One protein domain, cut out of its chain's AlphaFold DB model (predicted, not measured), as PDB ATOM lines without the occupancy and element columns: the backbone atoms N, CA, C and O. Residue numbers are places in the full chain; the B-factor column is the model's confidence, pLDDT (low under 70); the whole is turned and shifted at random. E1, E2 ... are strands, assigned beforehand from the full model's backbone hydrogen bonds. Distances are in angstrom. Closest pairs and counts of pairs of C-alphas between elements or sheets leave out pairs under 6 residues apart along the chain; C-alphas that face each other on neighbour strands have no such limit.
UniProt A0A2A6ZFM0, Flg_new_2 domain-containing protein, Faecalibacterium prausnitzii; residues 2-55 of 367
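AT A GLANCE: This is residues 2 to 55 of the 367 residues of the protein "Flg_new_2 domain-containing protein" of Faecalibacterium prausnitzii (UniProt A0A2A6ZFM0). Little regular structure is present: a loose rod built on a small antiparallel sheet, E1-E2-E3, with one long loop, residues 20 to 33, at one end and another, residues 37 to 55, folding back on itself toward the other. The printed part has 54 residues, 14 in three named strands, with no named helix; the class is all strand. The radius of gyration of the C-alphas is 12.9 A, the spans 41 by 18 by 16 A.

HOW THE PARTS SIT: Start at inner strand E2, residues 14 to 19. Edge strand E1, residues 6 to 10, forms an antiparallel hairpin with it at 153 degrees; find N 9 and O 16 2.8 A apart. Edge strand E3, residues 34 to 36, forms another at 158 degrees, with N 15 and O 35 2.9 A apart. Together they are a meander, each strand the antiparallel neighbour of the one before.

IN THESE COORDINATES: Find C-alpha 6 at (158.758, 201.981, 87.130); E1 runs 13.3 A. E2 runs 16.9 A. E3 runs 7.3 A to C-alpha 36 at (147.394, 214.775, 93.217).

THE WHOLE: The farthest C-alphas, of His 2 and Ala 42, are 40.8 A apart. The E1 to E2 link is tight, E2 to E3 long. The printed part has no cut; pLDDT is under 70 at residues 2 to 3.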
ATOM      1  N   HIS A   2     161.033 190.678  80.095       59.16
ATOM      2  CA  HIS A   2     161.271 192.124  80.102       59.16
ATOM      3  C   HIS A   2     161.060 192.603  81.538       59.16
ATOM      4  O   HIS A   2     160.009 192.343  82.119       59.16
ATOM      5  N   TRP A   3     162.068 193.231  82.133       65.75
ATOM      6  CA  TRP A   3     161.927 193.850  83.446       65.75
ATOM      7  C   TRP A   3     161.540 195.311  83.258       65.75
ATOM      8  O   TRP A   3     162.251 196.090  82.619       65.75
ATOM      9  N   HIS A   4     160.374 195.664  83.783       74.50
ATOM     10  CA  HIS A   4     159.921 197.043  83.818       74.50
ATOM     11  C   HIS A   4     160.545 197.741  85.026       74.50
ATOM     12  O   HIS A   4     160.479 197.226  86.141       74.50
ATOM     13  N   ASN A   5     161.144 198.908  84.800       81.25
ATOM     14  CA  ASN A   5     161.604 199.795  85.859       81.25
ATOM     15  C   ASN A   5     160.655 200.989  85.955       81.25
ATOM     16  O   ASN A   5     160.746 201.933  85.160       81.25
ATOM     17  N   TYR A   6     159.722 200.917  86.898       83.88
ATOM     18  CA  TYR A   6     158.758 201.981  87.130       83.88
ATOM     19  C   TYR A   6     159.309 203.001  88.120       83.88
ATOM     20  O   TYR A   6     159.775 202.636  89.197       83.88
ATOM     21  N   GLN A   7     159.203 204.277  87.770       86.94
ATOM     22  CA  GLN A   7     159.563 205.394  88.634       86.94
ATOM     23  C   GLN A   7     158.393 206.364  88.737       86.94
ATOM     24  O   GLN A   7     157.667 206.569  87.765       86.94
ATOM     25  N   TRP A   8     158.239 206.978  89.905       90.25
ATOM     26  CA  TRP A   8     157.358 208.125  90.060       90.25
ATOM     27  C   TRP A   8     158.023 209.373  89.479       90.25
ATOM     28  O   TRP A   8     159.221 209.608  89.658       90.25
ATOM     29  N   LYS A   9     157.234 210.152  88.755       91.81
ATOM     30  CA  LYS A   9     157.523 211.521  88.339       91.81
ATOM     31  C   LYS A   9     156.496 212.429  88.984       91.81
ATOM     32  O   LYS A   9     155.436 211.968  89.394       91.81
ATOM     33  N   HIS A  10     156.843 213.696  89.102       92.81
ATOM     34  CA  HIS A  10     155.975 214.687  89.699       92.81
ATOM     35  C   HIS A  10     156.237 216.064  89.110       92.81
ATOM     36  O   HIS A  10     157.345 216.358  88.650       92.81
ATOM     37  N   ASP A  11     155.229 216.913  89.207       91.75
ATOM     38  CA  ASP A  11     155.338 218.355  89.065       91.75
ATOM     39  C   ASP A  11     154.743 219.053  90.301       91.75
ATOM     40  O   ASP A  11     154.641 218.453  91.371       91.75
ATOM     41  N   GLY A  12     154.412 220.342  90.189       87.94
ATOM     42  CA  GLY A  12     153.861 221.110  91.305       87.94
ATOM     43  C   GLY A  12     152.439 220.713  91.720       87.94
ATOM     44  O   GLY A  12     152.006 221.089  92.810       87.94
ATOM     45  N   THR A  13     151.718 219.973  90.880       88.25
ATOM     46  CA  THR A  13     150.287 219.684  91.033       88.25
ATOM     47  C   THR A  13     149.998 218.204  91.226       88.25
ATOM     48  O   THR A  13     149.150 217.852  92.050       88.25
ATOM     49  N   GLU A  14     150.719 217.335  90.527       91.94
ATOM     50  CA  GLU A  14     150.432 215.907  90.496       91.94
ATOM     51  C   GLU A  14     151.694 215.056  90.378       91.94
ATOM     52  O   GLU A  14     152.809 215.534  90.133       91.94
ATOM     53  N   HIS A  15     151.519 213.762  90.607       93.94
ATOM     54  CA  HIS A  15     152.516 212.752  90.318       93.94
ATOM     55  C   HIS A  15     151.945 211.690  89.397       93.94
ATOM     56  O   HIS A  15     150.763 211.362  89.455       93.94
ATOM     57  N   TRP A  16     152.813 211.107  88.580       92.88
ATOM     58  CA  TRP A  16     152.460 210.037  87.663       92.88
ATOM     59  C   TRP A  16     153.572 208.999  87.577       92.88
ATOM     60  O   TRP A  16     154.756 209.271  87.802       92.88
ATOM     61  N   LYS A  17     153.196 207.767  87.263       90.44
ATOM     62  CA  LYS A  17     154.130 206.655  87.115       90.44
ATOM     63  C   LYS A  17     154.644 206.597  85.680       90.44
ATOM     64  O   LYS A  17     153.870 206.704  84.741       90.44
ATOM     65  N   VAL A  18     155.945 206.379  85.494       87.62
ATOM     66  CA  VAL A  18     156.556 206.171  84.169       87.62
ATOM     67  C   VAL A  18     157.436 204.931  84.149       87.62
ATOM     68  O   VAL A  18     158.107 204.599  85.127       87.62
ATOM     69  N   CYS A  19     157.465 204.244  83.010       86.56
ATOM     70  CA  CYS A  19     158.396 203.154  82.746       86.56
ATOM     71  C   CYS A  19     159.671 203.712  82.103       86.56
ATOM     72  O   CYS A  19     159.615 204.303  81.029       86.56
ATOM     73  N   THR A  20     160.824 203.516  82.741       82.56
ATOM     74  CA  THR A  20     162.119 204.044  82.259       82.56
ATOM     75  C   THR A  20     162.944 203.033  81.459       82.56
ATOM     76  O   THR A  20     164.014 203.364  80.954       82.56
ATOM     77  N   THR A  21     162.464 201.794  81.320       83.94
ATOM     78  CA  THR A  21     163.141 200.751  80.537       83.94
ATOM     79  C   THR A  21     163.174 201.122  79.047       83.94
ATOM     80  O   THR A  21     162.158 201.519  78.478       83.94
ATOM     81  N   ALA A  22     164.322 200.952  78.383       78.00
ATOM     82  CA  ALA A  22     164.433 201.162  76.938       78.00
ATOM     83  C   ALA A  22     163.460 200.250  76.165       78.00
ATOM     84  O   ALA A  22     163.341 199.062  76.473       78.00
ATOM     85  N   ASN A  23     162.787 200.807  75.153       76.38
ATOM     86  CA  ASN A  23     161.730 200.142  74.379       76.38
ATOM     87  C   ASN A  23     160.537 199.662  75.230       76.38
ATOM     88  O   ASN A  23     159.925 198.643  74.912       76.38
ATOM     89  N   CYS A  24     160.208 200.365  76.321       75.69
ATOM     90  CA  CYS A  24     159.006 200.046  77.086       75.69
ATOM     91  C   CYS A  24     157.758 200.263  76.206       75.69
ATOM     92  O   CYS A  24     157.594 201.362  75.678       75.69
ATOM     93  N   PRO A  25     156.868 199.263  76.053       74.69
ATOM     94  CA  PRO A  25     155.691 199.354  75.181       74.69
ATOM     95  C   PRO A  25     154.589 200.296  75.707       74.69
ATOM     96  O   PRO A  25     153.511 200.346  75.127       74.69
ATOM     97  N   GLY A  26     154.854 201.039  76.788       71.44
ATOM     98  CA  GLY A  26     153.876 201.842  77.521       71.44
ATOM     99  C   GLY A  26     153.440 201.182  78.831       71.44
ATOM    100  O   GLY A  26     153.851 200.063  79.149       71.44
ATOM    101  N   LEU A  27     152.643 201.911  79.611       76.19
ATOM    102  CA  LEU A  27     151.945 201.393  80.789       76.19
ATOM    103  C   LEU A  27     150.647 200.721  80.328       76.19
ATOM    104  O   LEU A  27     150.019 201.175  79.375       76.19
ATOM    105  N   THR A  28     150.239 199.633  80.980       75.81
ATOM    106  CA  THR A  28     148.854 199.152  80.849       75.81
ATOM    107  C   THR A  28     147.920 200.061  81.649       75.81
ATOM    108  O   THR A  28     148.374 200.717  82.579       75.81
ATOM    109  N   ALA A  29     146.614 200.044  81.366       71.81
ATOM    110  CA  ALA A  29     145.633 200.805  82.153       71.81
ATOM    111  C   ALA A  29     145.720 200.499  83.666       71.81
ATOM    112  O   ALA A  29     145.627 201.400  84.486       71.81
ATOM    113  N   ASP A  30     146.011 199.246  84.043       70.00
ATOM    114  CA  ASP A  30     146.218 198.850  85.450       70.00
ATOM    115  C   ASP A  30     147.550 199.346  86.061       70.00
ATOM    116  O   ASP A  30     147.778 199.226  87.265       70.00
ATOM    117  N   GLN A  31     148.481 199.828  85.232       71.31
ATOM    118  CA  GLN A  31     149.796 200.341  85.637       71.31
ATOM    119  C   GLN A  31     149.869 201.868  85.592       71.31
ATOM    120  O   GLN A  31     150.764 202.435  86.229       71.31
ATOM    121  N   GLU A  32     148.972 202.513  84.845       76.44
ATOM    122  CA  GLU A  32     148.761 203.951  84.894       76.44
ATOM    123  C   GLU A  32     148.311 204.332  86.303       76.44
ATOM    124  O   GLU A  32     147.334 203.824  86.848       76.44
ATOM    125  N   ALA A  33     149.101 205.194  86.927       81.44
ATOM    126  CA  ALA A  33     148.788 205.771  88.214       81.44
ATOM    127  C   ALA A  33     149.222 207.227  88.139       81.44
ATOM    128  O   ALA A  33     150.412 207.513  88.000       81.44
ATOM    129  N   GLU A  34     148.236 208.108  88.175       88.75
ATOM    130  CA  GLU A  34     148.364 209.556  88.138       88.75
ATOM    131  C   GLU A  34     147.390 210.133  89.161       88.75
ATOM    132  O   GLU A  34     146.306 209.580  89.378       88.75
ATOM    133  N   GLY A  35     147.793 211.201  89.836       90.38
ATOM    134  CA  GLY A  35     146.934 211.857  90.804       90.38
ATOM    135  C   GLY A  35     147.629 212.966  91.585       90.38
ATOM    136  O   GLY A  35     148.845 213.150  91.480       90.38
ATOM    137  N   PRO A  36     146.857 213.704  92.397       91.81
ATOM    138  CA  PRO A  36     147.394 214.775  93.217       91.81
ATOM    139  C   PRO A  36     148.384 214.233  94.248       91.81
ATOM    140  O   PRO A  36     148.336 213.070  94.661       91.81
ATOM    141  N   HIS A  37     149.258 215.113  94.727       89.62
ATOM    142  CA  HIS A  37     150.156 214.776  95.826       89.62
ATOM    143  C   HIS A  37     149.397 214.368  97.089       89.62
ATOM    144  O   HIS A  37     148.451 215.030  97.510       89.62
ATOM    145  N   ILE A  38     149.851 213.276  97.704       91.94
ATOM    146  CA  ILE A  38     149.270 212.706  98.922       91.94
ATOM    147  C   ILE A  38     150.148 213.085 100.112       91.94
ATOM    148  O   ILE A  38     151.340 212.770 100.113       91.94
ATOM    149  N   TYR A  39     149.537 213.706 101.120       91.94
ATOM    150  CA  TYR A  39     150.177 214.149 102.360       91.94
ATOM    151  C   TYR A  39     149.415 213.607 103.567       91.94
ATOM    152  O   TYR A  39     148.206 213.383 103.499       91.94
ATOM    153  N   THR A  40     150.116 213.428 104.678       91.31
ATOM    154  CA  THR A  40     149.560 212.911 105.933       91.31
ATOM    155  C   THR A  40     148.672 213.943 106.623       91.31
ATOM    156  O   THR A  40     147.599 213.607 107.114       91.31
ATOM    157  N   ASN A  41     149.116 215.200 106.677       89.81
ATOM    158  CA  ASN A  41     148.406 216.311 107.321       89.81
ATOM    159  C   ASN A  41     148.924 217.664 106.795       89.81
ATOM    160  O   ASN A  41     149.683 217.712 105.829       89.81
ATOM    161  N   ALA A  42     148.526 218.775 107.419       89.19
ATOM    162  CA  ALA A  42     148.918 220.135 107.029       89.19
ATOM    163  C   ALA A  42     150.402 220.487 107.271       89.19
ATOM    164  O   ALA A  42     150.915 221.402 106.626       89.19
ATOM    165  N   LYS A  43     151.090 219.763 108.165       89.94
ATOM    166  CA  LYS A  43     152.513 219.946 108.507       89.94
ATOM    167  C   LYS A  43     153.442 219.046 107.672       89.94
ATOM    168  O   LYS A  43     154.651 219.245 107.672       89.94
ATOM    169  N   ASP A  44     152.889 218.064 106.958       91.19
ATOM    170  CA  ASP A  44     153.656 217.100 106.161       91.19
ATOM    171  C   ASP A  44     154.195 217.726 104.867       91.19
ATOM    172  O   ASP A  44     153.419 218.215 104.046       91.19
ATOM    173  N   ILE A  45     155.514 217.766 104.693       93.75
ATOM    174  CA  ILE A  45     156.166 218.467 103.579       93.75
ATOM    175  C   ILE A  45     156.376 217.589 102.349       93.75
ATOM    176  O   ILE A  45     156.343 218.099 101.227       93.75
ATOM    177  N   ASP A  46     156.526 216.284 102.547       93.75
ATOM    178  CA  ASP A  46     156.891 215.363 101.485       93.75
ATOM    179  C   ASP A  46     155.661 214.588 101.021       93.75
ATOM    180  O   ASP A  46     154.872 214.075 101.812       93.75
ATOM    181  N   CYS A  47     155.484 214.460  99.709       93.75
ATOM    182  CA  CYS A  47     154.463 213.573  99.187       93.75
ATOM    183  C   CYS A  47     154.840 212.120  99.508       93.75
ATOM    184  O   CYS A  47     155.835 211.605  98.988       93.75
ATOM    185  N   ASN A  48     153.975 211.433 100.256       92.38
ATOM    186  CA  ASN A  48     154.135 210.037 100.682       92.38
ATOM    187  C   ASN A  48     154.332 209.040  99.519       92.38
ATOM    188  O   ASN A  48     154.799 207.922  99.734       92.38
ATOM    189  N   THR A  49     153.968 209.424  98.289       91.00
ATOM    190  CA  THR A  49     154.049 208.570  97.093       91.00
ATOM    191  C   THR A  49     155.312 208.810  96.268       91.00
ATOM    192  O   THR A  49     155.979 207.856  95.867       91.00
ATOM    193  N   CYS A  50     155.621 210.073  95.961       91.31
ATOM    194  CA  CYS A  50     156.636 210.428  94.963       91.31
ATOM    195  C   CYS A  50     157.832 211.214  95.521       91.31
ATOM    196  O   CYS A  50     158.805 211.400  94.793       91.31
ATOM    197  N   GLY A  51     157.776 211.665  96.779       91.62
ATOM    198  CA  GLY A  51     158.824 212.478  97.402       91.62
ATOM    199  C   GLY A  51     158.856 213.944  96.955       91.62
ATOM    200  O   GLY A  51     159.846 214.626  97.204       91.62
ATOM    201  N   TYR A  52     157.811 214.440  96.285       93.50
ATOM    202  CA  TYR A  52     157.676 215.870  95.996       93.50
ATOM    203  C   TYR A  52     157.607 216.686  97.293       93.50
ATOM    204  O   TYR A  52     156.814 216.366  98.174       93.50
ATOM    205  N   VAL A  53     158.393 217.760  97.370       93.31
ATOM    206  CA  VAL A  53     158.482 218.657  98.530       93.31
ATOM    207  C   VAL A  53     157.591 219.876  98.281       93.31
ATOM    208  O   VAL A  53     157.898 220.693  97.405       93.31
ATOM    209  N   ARG A  54     156.493 220.027  99.028       93.06
ATOM    210  CA  ARG A  54     155.602 221.194  98.882       93.06
ATOM    211  C   ARG A  54     156.118 222.417  99.648       93.06
ATOM    212  O   ARG A  54     156.796 222.264 100.662       93.06
ATOM    213  N   PRO A  55     155.773 223.644  99.218       93.56
ATOM    214  CA  PRO A  55     156.092 224.833  99.994       93.56
ATOM    215  C   PRO A  55     155.280 224.881 101.297       93.56
ATOM    216  O   PRO A  55     154.104 224.510 101.329       93.56
TER     217      PRO A  55